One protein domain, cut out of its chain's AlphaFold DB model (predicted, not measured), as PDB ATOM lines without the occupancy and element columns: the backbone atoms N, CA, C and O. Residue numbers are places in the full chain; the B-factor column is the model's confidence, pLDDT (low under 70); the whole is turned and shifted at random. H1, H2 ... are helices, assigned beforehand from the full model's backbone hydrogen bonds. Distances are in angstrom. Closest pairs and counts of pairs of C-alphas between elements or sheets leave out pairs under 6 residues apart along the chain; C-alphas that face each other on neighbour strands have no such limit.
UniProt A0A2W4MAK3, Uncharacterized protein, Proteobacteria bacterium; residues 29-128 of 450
ATOM      1  N   GLU A  29     275.059 216.751 369.434       91.69
ATOM      2  CA  GLU A  29     275.683 215.880 368.423       91.69
ATOM      3  C   GLU A  29     274.913 215.815 367.095       91.69
ATOM      4  O   GLU A  29     275.231 214.994 366.235       91.69
ATOM      5  N   ALA A  30     273.899 216.664 366.896       93.19
ATOM      6  CA  ALA A  30     273.132 216.661 365.657       93.19
ATOM      7  C   ALA A  30     274.035 216.906 364.429       93.19
ATOM      8  O   ALA A  30     275.046 217.615 364.485       93.19
ATOM      9  N   ARG A  31     273.667 216.276 363.311       93.56
ATOM     10  CA  ARG A  31     274.338 216.385 362.011       93.56
ATOM     11  C   ARG A  31     273.289 216.630 360.920       93.56
ATOM     12  O   ARG A  31     272.145 216.217 361.109       93.56
ATOM     13  N   PRO A  32     273.649 217.284 359.802       94.75
ATOM     14  CA  PRO A  32     272.748 217.454 358.662       94.75
ATOM     15  C   PRO A  32     272.249 216.123 358.091       94.75
ATOM     16  O   PRO A  32     273.002 215.148 358.060       94.75
ATOM     17  N   ASP A  33     271.034 216.109 357.541       96.06
ATOM     18  CA  ASP A  33     270.441 214.911 356.931       96.06
ATOM     19  C   ASP A  33     271.309 214.319 355.811       96.06
ATOM     20  O   ASP A  33     271.519 213.108 355.771       96.06
ATOM     21  N   TRP A  34     271.886 215.162 354.943       96.31
ATOM     22  CA  TRP A  34     272.769 214.703 353.862       96.31
ATOM     23  C   TRP A  34     273.989 213.947 354.403       96.31
ATOM     24  O   TRP A  34     274.371 212.919 353.853       96.31
ATOM     25  N   TRP A  35     274.568 214.412 355.516       96.25
ATOM     26  CA  TRP A  35     275.718 213.757 356.135       96.25
ATOM     27  C   TRP A  35     275.301 212.405 356.702       96.25
ATOM     28  O   TRP A  35     275.994 211.415 356.490       96.25
ATOM     29  N   ILE A  36     274.148 212.341 357.379       97.06
ATOM     30  CA  ILE A  36     273.611 211.095 357.943       97.06
ATOM     31  C   ILE A  36     273.395 210.061 356.831       97.06
ATOM     32  O   ILE A  36     273.839 208.920 356.965       97.06
ATOM     33  N   ILE A  37     272.776 210.464 355.717       97.50
ATOM     34  CA  ILE A  37     272.550 209.598 354.552       97.50
ATOM     35  C   ILE A  37     273.884 209.105 353.981       97.50
ATOM     36  O   ILE A  37     274.062 207.896 353.811       97.50
ATOM     37  N   SER A  38     274.857 210.000 353.775       97.81
ATOM     38  CA  SER A  38     276.198 209.626 353.310       97.81
ATOM     39  C   SER A  38     276.867 208.623 354.248       97.81
ATOM     40  O   SER A  38     277.411 207.616 353.807       97.81
ATOM     41  N   GLN A  39     276.783 208.835 355.560       97.62
ATOM     42  CA  GLN A  39     277.365 207.940 356.559       97.62
ATOM     43  C   GLN A  39     276.739 206.542 356.568       97.62
ATOM     44  O   GLN A  39     277.454 205.561 356.806       97.62
ATOM     45  N   ILE A  40     275.431 206.437 356.321       98.06
ATOM     46  CA  ILE A  40     274.744 205.151 356.153       98.06
ATOM     47  C   ILE A  40     275.243 204.467 354.878       98.06
ATOM     48  O   ILE A  40     275.687 203.323 354.936       98.06
ATOM     49  N   ALA A  41     275.258 205.174 353.748       98.12
ATOM     50  CA  ALA A  41     275.693 204.620 352.469       98.12
ATOM     51  C   ALA A  41     277.158 204.146 352.493       98.12
ATOM     52  O   ALA A  41     277.470 203.055 352.014       98.12
ATOM     53  N   GLN A  42     278.055 204.906 353.135       97.81
ATOM     54  CA  GLN A  42     279.448 204.501 353.338       97.81
ATOM     55  C   GLN A  42     279.559 203.196 354.147       97.81
ATOM     56  O   GLN A  42     280.398 202.352 353.829       97.81
ATOM     57  N   ARG A  43     278.711 202.999 355.169       98.00
ATOM     58  CA  ARG A  43     278.673 201.761 355.976       98.00
ATOM     59  C   ARG A  43     278.081 200.573 355.220       98.00
ATOM     60  O   ARG A  43     278.442 199.443 355.520       98.00
ATOM     61  N   LEU A  44     277.227 200.828 354.231       98.38
ATOM     62  CA  LEU A  44     276.695 199.817 353.315       98.38
ATOM     63  C   LEU A  44     277.667 199.459 352.172       98.38
ATOM     64  O   LEU A  44     277.323 198.650 351.320       98.38
ATOM     65  N   GLY A  45     278.878 200.032 352.147       98.00
ATOM     66  CA  GLY A  45     279.918 199.717 351.160       98.00
ATOM     67  C   GLY A  45     280.043 200.717 350.008       98.00
ATOM     68  O   GLY A  45     280.961 200.603 349.201       98.00
ATOM     69  N   HIS A  46     279.210 201.759 349.948       97.94
ATOM     70  CA  HIS A  46     279.228 202.757 348.871       97.94
ATOM     71  C   HIS A  46     280.145 203.948 349.175       97.94
ATOM     72  O   HIS A  46     279.811 205.097 348.885       97.94
ATOM     73  N   ARG A  47     281.310 203.696 349.790       96.50
ATOM     74  CA  ARG A  47     282.165 204.776 350.304       96.50
ATOM     75  C   ARG A  47     282.570 205.782 349.231       96.50
ATOM     76  O   ARG A  47     282.478 206.977 349.480       96.50
ATOM     77  N   ALA A  48     282.984 205.294 348.064       96.00
ATOM     78  CA  ALA A  48     283.439 206.140 346.966       96.00
ATOM     79  C   ALA A  48     282.328 207.051 346.414       96.00
ATOM     80  O   ALA A  48     282.592 208.205 346.110       96.00
ATOM     81  N   ALA A  49     281.087 206.558 346.341       96.44
ATOM     82  CA  ALA A  49     279.954 207.309 345.793       96.44
ATOM     83  C   ALA A  49     279.361 208.336 346.775       96.44
ATOM     84  O   ALA A  49     278.677 209.256 346.355       96.44
ATOM     85  N   PHE A  50     279.612 208.190 348.080       97.38
ATOM     86  CA  PHE A  50     279.055 209.060 349.126       97.38
ATOM     87  C   PHE A  50     280.145 209.761 349.945       97.38
ATOM     88  O   PHE A  50     279.958 210.059 351.129       97.38
ATOM     89  N   ALA A  51     281.302 210.019 349.337       96.06
ATOM     90  CA  ALA A  51     282.420 210.736 349.948       96.06
ATOM     91  C   ALA A  51     282.214 212.268 349.955       96.06
ATOM     92  O   ALA A  51     283.168 213.020 349.787       96.06
ATOM     93  N   TYR A  52     280.974 212.736 350.135       97.00
ATOM     94  CA  TYR A  52     280.667 214.164 350.185       97.00
ATOM     95  C   TYR A  52     281.150 214.794 351.493       97.00
ATOM     96  O   TYR A  52     280.857 214.301 352.586       97.00
ATOM     97  N   GLU A  53     281.818 215.930 351.368       95.12
ATOM     98  CA  GLU A  53     282.313 216.760 352.466       95.12
ATOM     99  C   GLU A  53     281.487 218.043 352.625       95.12
ATOM    100  O   GLU A  53     281.439 218.613 353.716       95.12
ATOM    101  N   HIS A  54     280.783 218.475 351.570       96.12
ATOM    102  CA  HIS A  54     279.978 219.698 351.575       96.12
ATOM    103  C   HIS A  54     278.705 219.575 350.707       96.12
ATOM    104  O   HIS A  54     278.770 218.962 349.638       96.12
ATOM    105  N   PRO A  55     277.564 220.210 351.072       97.06
ATOM    106  CA  PRO A  55     276.347 220.245 350.243       97.06
ATOM    107  C   PRO A  55     276.559 220.742 348.812       97.06
ATOM    108  O   PRO A  55     275.846 220.324 347.906       97.06
ATOM    109  N   HIS A  56     277.552 221.611 348.611       98.00
ATOM    110  CA  HIS A  56     277.975 222.100 347.295       98.00
ATOM    111  C   HIS A  56     278.248 220.953 346.315       98.00
ATOM    112  O   HIS A  56     277.736 220.993 345.203       98.00
ATOM    113  N   GLN A  57     278.974 219.912 346.742       98.00
ATOM    114  CA  GLN A  57     279.324 218.768 345.893       98.00
ATOM    115  C   GLN A  57     278.073 218.002 345.441       98.00
ATOM    116  O   GLN A  57     277.937 217.663 344.270       98.00
ATOM    117  N   ILE A  58     277.122 217.810 346.360       98.00
ATOM    118  CA  ILE A  58     275.828 217.175 346.077       98.00
ATOM    119  C   ILE A  58     275.022 218.037 345.099       98.00
ATOM    120  O   ILE A  58     274.416 217.523 344.161       98.00
ATOM    121  N   PHE A  59     275.008 219.354 345.311       98.06
ATOM    122  CA  PHE A  59     274.278 220.287 344.463       98.06
ATOM    123  C   PHE A  59     274.816 220.308 343.029       98.06
ATOM    124  O   PHE A  59     274.023 220.204 342.095       98.06
ATOM    125  N   VAL A  60     276.136 220.418 342.837       98.19
ATOM    126  CA  VAL A  60     276.731 220.458 341.491       98.19
ATOM    127  C   VAL A  60     276.600 219.124 340.762       98.19
ATOM    128  O   VAL A  60     276.339 219.119 339.561       98.19
ATOM    129  N   GLU A  61     276.675 217.999 341.482       98.00
ATOM    130  CA  GLU A  61     276.375 216.682 340.919       98.00
ATOM    131  C   GLU A  61     274.908 216.591 340.483       98.00
ATOM    132  O   GLU A  61     274.624 216.259 339.334       98.00
ATOM    133  N   HIS A  62     273.961 216.970 341.351       97.62
ATOM    134  CA  HIS A  62     272.538 216.995 341.008       97.62
ATOM    135  C   HIS A  62     272.254 217.910 339.808       97.62
ATOM    136  O   HIS A  62     271.461 217.563 338.927       97.62
ATOM    137  N   ALA A  63     272.933 219.056 339.741       98.06
ATOM    138  CA  ALA A  63     272.820 219.974 338.624       98.06
ATOM    139  C   ALA A  63     273.341 219.360 337.320       98.06
ATOM    140  O   ALA A  63     272.638 219.415 336.310       98.06
ATOM    141  N   ALA A  64     274.509 218.713 337.340       97.81
ATOM    142  CA  ALA A  64     275.042 217.995 336.184       97.81
ATOM    143  C   ALA A  64     274.060 216.919 335.694       97.81
ATOM    144  O   ALA A  64     273.709 216.895 334.513       97.81
ATOM    145  N   LEU A  65     273.544 216.095 336.613       97.44
ATOM    146  CA  LEU A  65     272.584 215.027 336.316       97.44
ATOM    147  C   LEU A  65     271.285 215.554 335.686       97.44
ATOM    148  O   LEU A  65     270.697 214.877 334.846       97.44
ATOM    149  N   SER A  66     270.839 216.764 336.044       97.31
ATOM    150  CA  SER A  66     269.616 217.354 335.477       97.31
ATOM    151  C   SER A  66     269.698 217.624 333.964       97.31
ATOM    152  O   SER A  66     268.666 217.608 333.285       97.31
ATOM    153  N   GLY A  67     270.910 217.816 333.425       96.12
ATOM    154  CA  GLY A  67     271.152 218.057 331.998       96.12
ATOM    155  C   GLY A  67     271.416 216.794 331.171       96.12
ATOM    156  O   GLY A  67     271.257 216.828 329.949       96.12
ATOM    157  N   ILE A  68     271.786 215.676 331.810       96.06
ATOM    158  CA  ILE A  68     272.103 214.415 331.117       96.06
ATOM    159  C   ILE A  68     270.886 213.938 330.331       96.06
ATOM    160  O   ILE A  68     269.794 213.808 330.886       96.06
ATOM    161  N   ASP A  69     271.066 213.700 329.031       93.50
ATOM    162  CA  ASP A  69     270.019 213.252 328.108       93.50
ATOM    163  C   ASP A  69     268.722 214.073 328.222       93.50
ATOM    164  O   ASP A  69     267.608 213.550 328.096       93.50
ATOM    165  N   ASN A  70     268.833 215.361 328.572       92.44
ATOM    166  CA  ASN A  70     267.668 216.226 328.700       92.44
ATOM    167  C   ASN A  70     267.256 216.740 327.326       92.44
ATOM    168  O   ASN A  70     266.126 216.513 326.911       92.44
ATOM    169  N   HIS A  71     268.171 217.390 326.598       86.69
ATOM    170  CA  HIS A  71     267.925 217.939 325.254       86.69
ATOM    171  C   HIS A  71     266.615 218.757 325.146       86.69
ATOM    172  O   HIS A  71     265.984 218.802 324.091       86.69
ATOM    173  N   GLY A  72     266.179 219.385 326.248       84.62
ATOM    174  CA  GLY A  72     264.918 220.130 326.343       84.62
ATOM    175  C   GLY A  72     263.649 219.271 326.452       84.62
ATOM    176  O   GLY A  72     262.547 219.821 326.475       84.62
ATOM    177  N   ALA A  73     263.769 217.944 326.530       87.56
ATOM    178  CA  ALA A  73     262.644 217.026 326.684       87.56
ATOM    179  C   ALA A  73     261.990 217.134 328.069       87.56
ATOM    180  O   ALA A  73     260.788 216.900 328.200       87.56
ATOM    181  N   ARG A  74     262.753 217.501 329.107       91.44
ATOM    182  CA  ARG A  74     262.251 217.714 330.469       91.44
ATOM    183  C   ARG A  74     262.360 219.187 330.831       91.44
ATOM    184  O   ARG A  74     263.345 219.847 330.525       91.44
ATOM    185  N   ALA A  75     261.347 219.697 331.527       92.38
ATOM    186  CA  ALA A  75     261.354 221.089 331.960       92.38
ATOM    187  C   ALA A  75     262.434 221.333 333.021       92.38
ATOM    188  O   ALA A  75     263.111 222.343 332.960       92.38
ATOM    189  N   PHE A  76     262.614 220.430 333.986       95.56
ATOM    190  CA  PHE A  76     263.643 220.604 335.009       95.56
ATOM    191  C   PHE A  76     265.044 220.423 334.411       95.56
ATOM    192  O   PHE A  76     265.410 219.318 334.017       95.56
ATOM    193  N   ASP A  77     265.802 221.514 334.367       96.44
ATOM    194  CA  ASP A  77     267.201 221.567 333.954       96.44
ATOM    195  C   ASP A  77     267.881 222.702 334.727       96.44
ATOM    196  O   ASP A  77     267.436 223.850 334.671       96.44
ATOM    197  N   ILE A  78     268.927 222.388 335.480       97.69
ATOM    198  CA  ILE A  78     269.789 223.360 336.157       97.69
ATOM    199  C   ILE A  78     271.271 223.096 335.841       97.69
ATOM    200  O   ILE A  78     272.140 223.504 336.610       97.69
ATOM    201  N   SER A  79     271.591 222.433 334.720       97.81
ATOM    202  CA  SER A  79     272.966 222.038 334.372       97.81
ATOM    203  C   SER A  79     273.919 223.211 334.175       97.81
ATOM    204  O   SER A  79     275.130 223.062 334.326       97.81
ATOM    205  N   GLY A  80     273.396 224.414 333.937       97.25
ATOM    206  CA  GLY A  80     274.174 225.649 333.953       97.25
ATOM    207  C   GLY A  80     274.851 225.945 335.296       97.25
ATOM    208  O   GLY A  80     275.785 226.745 335.339       97.25
ATOM    209  N   LEU A  81     274.409 225.289 336.375       97.94
ATOM    210  CA  LEU A  81     274.948 225.400 337.732       97.94
ATOM    211  C   LEU A  81     275.869 224.223 338.117       97.94
ATOM    212  O   LEU A  81     276.345 224.159 339.247       97.94
ATOM    213  N   ALA A  82     276.156 223.302 337.192       97.81
ATOM    214  CA  ALA A  82     276.950 222.094 337.449       97.81
ATOM    215  C   ALA A  82     278.439 222.351 337.740       97.81
ATOM    216  O   ALA A  82     279.126 221.476 338.248       97.81
ATOM    217  N   ASN A  83     278.951 223.538 337.411       96.62
ATOM    218  CA  ASN A  83     280.368 223.885 337.566       96.62
ATOM    219  C   ASN A  83     280.579 225.077 338.508       96.62
ATOM    220  O   ASN A  83     281.585 225.775 338.391       96.62
ATOM    221  N   LEU A  84     279.621 225.353 339.401       97.56
ATOM    222  CA  LEU A  84     279.830 226.363 340.436       97.56
ATOM    223  C   LEU A  84     280.991 225.931 341.330       97.56
ATOM    224  O   LEU A  84     281.083 224.774 341.737       97.56
ATOM    225  N   THR A  85     281.858 226.867 341.675       97.75
ATOM    226  CA  THR A  85     282.780 226.737 342.802       97.75
ATOM    227  C   THR A  85     282.011 226.833 344.121       97.75
ATOM    228  O   THR A  85     280.875 227.308 344.160       97.75
ATOM    229  N   LEU A  86     282.638 226.425 345.227       97.44
ATOM    230  CA  LEU A  86     282.045 226.580 346.558       97.44
ATOM    231  C   LEU A  86     281.683 228.048 346.854       97.44
ATOM    232  O   LEU A  86     280.584 228.328 347.321       97.44
ATOM    233  N   ALA A  87     282.569 228.985 346.502       97.81
ATOM    234  CA  ALA A  87     282.331 230.413 346.698       97.81
ATOM    235  C   ALA A  87     281.149 230.937 345.860       97.81
ATOM    236  O   ALA A  87     280.347 231.719 346.360       97.81
ATOM    237  N   GLU A  88     281.013 230.494 344.603       97.19
ATOM    238  CA  GLU A  88     279.861 230.856 343.763       97.19
ATOM    239  C   GLU A  88     278.552 230.237 344.282       97.19
ATOM    240  O   GLU A  88     277.511 230.878 344.200       97.19
ATOM    241  N   TYR A  89     278.590 229.016 344.829       96.88
ATOM    242  CA  TYR A  89     277.429 228.375 345.454       96.88
ATOM    243  C   TYR A  89     276.969 229.120 346.711       96.88
ATOM    244  O   TYR A  89     275.778 229.384 346.865       96.88
ATOM    245  N   ASP A  90     277.901 229.508 347.583       96.38
ATOM    246  CA  ASP A  90     277.580 230.250 348.808       96.38
ATOM    247  C   ASP A  90     277.045 231.663 348.515       96.38
ATOM    248  O   ASP A  90     276.263 232.205 349.297       96.38
ATOM    249  N   ALA A  91     277.449 232.252 347.386       96.81
ATOM    250  CA  ALA A  91     276.981 233.549 346.901       96.81
ATOM    251  C   ALA A  91     275.799 233.450 345.915       96.81
ATOM    252  O   ALA A  91     275.432 234.454 345.301       96.81
ATOM    253  N   LEU A  92     275.225 232.258 345.714       95.50
ATOM    254  CA  LEU A  92     274.191 232.043 344.708       95.50
ATOM    255  C   LEU A  92     272.890 232.755 345.095       95.50
ATOM    256  O   LEU A  92     272.197 232.373 346.038       95.50
ATOM    257  N   GLU A  93     272.521 233.757 344.304       95.00
ATOM    258  CA  GLU A  93     271.226 234.418 344.423       95.00
ATOM    259  C   GLU A  93     270.080 233.511 343.927       95.00
ATOM    260  O   GLU A  93     270.282 232.681 343.033       95.00
ATOM    261  N   PRO A  94     268.848 233.655 344.455       94.38
ATOM    262  CA  PRO A  94     267.713 232.840 344.034       94.38
ATOM    263  C   PRO A  94     267.425 232.927 342.528       94.38
ATOM    264  O   PRO A  94     267.111 233.989 341.989       94.38
ATOM    265  N   LEU A  95     267.431 231.772 341.858       94.12
ATOM    266  CA  LEU A  95     267.103 231.630 340.439       94.12
ATOM    267  C   LEU A  95     265.878 230.735 340.246       94.12
ATOM    268  O   LEU A  95     265.640 229.785 340.991       94.12
ATOM    269  N   ARG A  96     265.103 231.017 339.195       95.81
ATOM    270  CA  ARG A  96     264.045 230.117 338.723       95.81
ATOM    271  C   ARG A  96     264.618 229.184 337.669       95.81
ATOM    272  O   ARG A  96     265.120 229.653 336.650       95.81
ATOM    273  N   TRP A  97     264.512 227.881 337.900       95.19
ATOM    274  CA  TRP A  97     264.760 226.893 336.858       95.19
ATOM    275  C   TRP A  97     263.716 227.050 335.734       95.19
ATOM    276  O   TRP A  97     262.597 227.500 335.999       95.19
ATOM    277  N   PRO A  98     264.061 226.715 334.481       95.00
ATOM    278  CA  PRO A  98     265.310 226.082 334.049       95.00
ATOM    279  C   PRO A  98     266.499 227.050 333.925       95.00
ATOM    280  O   PRO A  98     266.318 228.248 333.686       95.00
ATOM    281  N   VAL A  99     267.713 226.525 334.104       96.62
ATOM    282  CA  VAL A  99     269.017 227.199 333.979       96.62
ATOM    283  C   VAL A  99     269.965 226.272 333.193       96.62
ATOM    284  O   VAL A  99     270.854 225.662 333.785       96.62
ATOM    285  N   PRO A 100     269.779 226.116 331.870       95.00
ATOM    286  CA  PRO A 100     270.462 225.067 331.101       95.00
ATOM    287  C   PRO A 100     271.954 225.350 330.854       95.00
ATOM    288  O   PRO A 100     272.740 224.432 330.636       95.00
ATOM    289  N   ALA A 101     272.370 226.620 330.906       95.38
ATOM    290  CA  ALA A 101     273.731 227.048 330.588       95.38
ATOM    291  C   ALA A 101     274.308 227.993 331.651       95.38
ATOM    292  O   ALA A 101     273.571 228.715 332.331       95.38
ATOM    293  N   ARG A 102     275.639 228.000 331.791       95.38
ATOM    294  CA  ARG A 102     276.342 228.889 332.730       95.38
ATOM    295  C   ARG A 102     276.067 230.351 332.371       95.38
ATOM    296  O   ARG A 102     276.116 230.725 331.204       95.38
ATOM    297  N   GLY A 103     275.771 231.169 333.380       93.31
ATOM    298  CA  GLY A 103     275.415 232.580 333.195       93.31
ATOM    299  C   GLY A 103     273.972 232.823 332.736       93.31
ATOM    300  O   GLY A 103     273.592 233.974 332.536       93.31
ATOM    301  N   HIS A 104     273.145 231.780 332.589       95.12
ATOM    302  CA  HIS A 104     271.730 231.953 332.270       95.12
ATOM    303  C   HIS A 104     270.998 232.676 333.423       95.12
ATOM    304  O   HIS A 104     271.100 232.239 334.571       95.12
ATOM    305  N   PRO A 105     270.196 233.727 333.159       94.12
ATOM    306  CA  PRO A 105     269.596 234.588 334.194       94.12
ATOM    307  C   PRO A 105     268.411 233.948 334.953       94.12
ATOM    308  O   PRO A 105     267.634 234.632 335.619       94.12
ATOM    309  N   GLY A 106     268.232 232.634 334.826       94.75
ATOM    310  CA  GLY A 106     267.021 231.920 335.226       94.75
ATOM    311  C   GLY A 106     265.832 232.133 334.282       94.75
ATOM    312  O   GLY A 106     265.771 233.076 333.493       94.75
ATOM    313  N   THR A 107     264.856 231.234 334.356       94.75
ATOM    314  CA  THR A 107     263.660 231.263 333.512       94.75
ATOM    315  C   THR A 107     262.475 231.848 334.265       94.75
ATOM    316  O   THR A 107     261.880 231.233 335.144       94.75
ATOM    317  N   GLN A 108     262.092 233.068 333.895       94.06
ATOM    318  CA  GLN A 108     261.034 233.819 334.578       94.06
ATOM    319  C   GLN A 108     259.647 233.161 334.456       94.06
ATOM    320  O   GLN A 108     258.844 233.232 335.388       94.06
ATOM    321  N   ARG A 109     259.353 232.547 333.304       94.19
ATOM    322  CA  ARG A 109     258.073 231.897 333.006       94.19
ATOM    323  C   ARG A 109     258.281 230.792 331.972       94.19
ATOM    324  O   ARG A 109     258.805 231.064 330.896       94.19
ATOM    325  N   LEU A 110     257.822 229.588 332.297       93.12
ATOM    326  CA  LEU A 110     257.824 228.433 331.398       93.12
ATOM    327  C   LEU A 110     256.803 228.582 330.254       93.12
ATOM    328  O   LEU A 110     255.825 229.323 330.384       93.12
ATOM    329  N   LEU A 111     257.022 227.833 329.164       91.00
ATOM    330  CA  LEU A 111     256.089 227.634 328.037       91.00
ATOM    331  C   LEU A 111     255.725 228.908 327.246       91.00
ATOM    332  O   LEU A 111     254.685 228.962 326.590       91.00
ATOM    333  N   ARG A 112     256.555 229.960 327.303       92.25
ATOM    334  CA  ARG A 112     256.325 231.214 326.552       92.25
ATOM    335  C   ARG A 112     256.432 231.050 325.035       92.25
ATOM    336  O   ARG A 112     255.847 231.839 324.306       92.25
ATOM    337  N   ASP A 113     257.174 230.050 324.588       89.88
ATOM    338  CA  ASP A 113     257.384 229.685 323.187       89.88
ATOM    339  C   ASP A 113     256.302 228.734 322.645       89.88
ATOM    340  O   ASP A 113     256.357 228.332 321.485       89.88
ATOM    341  N   GLY A 114     255.323 228.355 323.479       92.38
ATOM    342  CA  GLY A 114     254.268 227.415 323.112       92.38
ATOM    343  C   GLY A 114     254.729 225.962 322.986       92.38
ATOM    344  O   GLY A 114     253.967 225.149 322.461       92.38
ATOM    345  N   ARG A 115     255.940 225.613 323.454       91.00
ATOM    346  CA  ARG A 115     256.480 224.248 323.377       91.00
ATOM    347  C   ARG A 115     256.326 223.507 324.700       91.00
ATOM    348  O   ARG A 115     256.811 223.942 325.739       91.00
ATOM    349  N   PHE A 116     255.674 222.353 324.641       94.19
ATOM    350  CA  PHE A 116     255.394 221.485 325.784       94.19
ATOM    351  C   PHE A 116     256.316 220.260 325.793       94.19
ATOM    352  O   PHE A 116     256.840 219.861 324.756       94.19
ATOM    353  N   GLN A 117     256.477 219.630 326.957       92.88
ATOM    354  CA  GLN A 117     257.334 218.454 327.173       92.88
ATOM    355  C   GLN A 117     256.655 217.151 326.705       92.88
ATOM    356  O   GLN A 117     256.583 216.159 327.425       92.88
ATOM    357  N   PHE A 118     256.126 217.174 325.481       92.75
ATOM    358  CA  PHE A 118     255.592 216.019 324.763       92.75
ATOM    359  C   PHE A 118     256.353 215.851 323.446       92.75
ATOM    360  O   PHE A 118     256.918 216.813 322.931       92.75
ATOM    361  N   ALA A 119     256.340 214.645 322.871       91.25
ATOM    362  CA  ALA A 119     257.114 214.327 321.667       91.25
ATOM    363  C   ALA A 119     256.829 215.252 320.461       91.25
ATOM    364  O   ALA A 119     257.724 215.512 319.666       91.25
ATOM    365  N   ASP A 120     255.608 215.783 320.336       93.50
ATOM    366  CA  ASP A 120     255.204 216.722 319.275       93.50
ATOM    367  C   ASP A 120     255.248 218.201 319.701       93.50
ATOM    368  O   ASP A 120     254.879 219.085 318.926       93.50
ATOM    369  N   GLY A 121     255.661 218.480 320.939       93.25
ATOM    370  CA  GLY A 121     255.744 219.823 321.499       93.25
ATOM    371  C   GLY A 121     254.403 220.497 321.803       93.25
ATOM    372  O   GLY A 121     254.414 221.682 322.132       93.25
ATOM    373  N   ARG A 122     253.256 219.808 321.702       95.62
ATOM    374  CA  ARG A 122     251.920 220.426 321.828       95.62
ATOM    375  C   ARG A 122     251.255 220.135 323.169       95.62
ATOM    376  O   ARG A 122     251.392 219.049 323.722       95.62
ATOM    377  N   ALA A 123     250.455 221.084 323.656       95.38
ATOM    378  CA  ALA A 123     249.592 220.870 324.816       95.38
ATOM    379  C   ALA A 123     248.597 219.722 324.576       95.38
ATOM    380  O   ALA A 123     248.137 219.499 323.453       95.38
ATOM    381  N   ARG A 124     248.213 219.030 325.652       94.94
ATOM    382  CA  ARG A 124     247.170 218.000 325.632       94.94
ATOM    383  C   ARG A 124     245.917 218.526 326.318       94.94
ATOM    384  O   ARG A 124     245.948 218.843 327.502       94.94
ATOM    385  N   PHE A 125     244.818 218.594 325.573       96.12
ATOM    386  CA  PHE A 125     243.497 218.792 326.159       96.12
ATOM    387  C   PHE A 125     242.997 217.447 326.673       96.12
ATOM    388  O   PHE A 125     242.910 216.485 325.911       96.12
ATOM    389  N   VAL A 126     242.685 217.381 327.963       94.31
ATOM    390  CA  VAL A 126     242.148 216.181 328.605       94.31
ATOM    391  C   VAL A 126     240.752 216.512 329.104       94.31
ATOM    392  O   VAL A 126     240.589 217.357 329.981       94.31
ATOM    393  N   ALA A 127     239.741 215.863 328.531       95.94
ATOM    394  CA  ALA A 127     238.372 215.981 329.011       95.94
ATOM    395  C   ALA A 127     238.203 215.116 330.267       95.94
ATOM    396  O   ALA A 127     238.342 213.894 330.209       95.94
ATOM    397  N   THR A 128     237.916 215.747 331.404       93.00
ATOM    398  CA  THR A 128     237.689 215.060 332.677       93.00
ATOM    399  C   THR A 128     236.201 215.053 333.013       93.00
ATOM    400  O   THR A 128     235.550 216.094 333.074       93.00
TER     401      THR A 128
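What this domain is: This is residues 29 to 128 of the 450 residues of an uncharacterized protein of Proteobacteria bacterium (UniProt A0A2W4MAK3). With little regular structure, this is a loose, drawn-out chain: H1 and H2 make a corner near one end, the chain folds back to the short H3 near the start of H2, and a long unnamed stretch, residues 91 to 128, trails to the other end. The printed part has 100 residues, with 29 in three named helices, H1, H2, H3 in order, and no named strand; its class is all helix. It is loose, with a radius of gyration of the C-alphas of 17.6 A, and elongated, spanning 52 by 33 by 25 A.

Where its parts are: H1, residues 33 to 43, begins at C-alpha 33 (270.441, 214.911, 356.931) and is 15.5 A long. H2, residues 55 to 67, is 19.1 A long. H3, residues 86 to 90, is 6.2 A long and ends at C-alpha 90 (277.580, 230.250, 348.808).

How they stand to each other: H1 and H2 are close but not clearly touching, about perpendicular at 85 degrees; their closest C-alphas, of Trp 34 and Pro 55, are 7.5 A apart. H2 and H3 are also close but not clearly touching, the closest C-alphas, of His 56 and Leu 86, being 6.1 A apart. H1 and H3 are apart. Every O i to N i+4 pair is within hydrogen-bond range in H1 and H3, and 8 of 9 in H2.

The domain as a whole: The C-alphas farthest apart, of Glu 29 and Ala 127, are 54.3 A apart. Both links are long, the printed part has no cut, and no printed residue is under pLDDT 70.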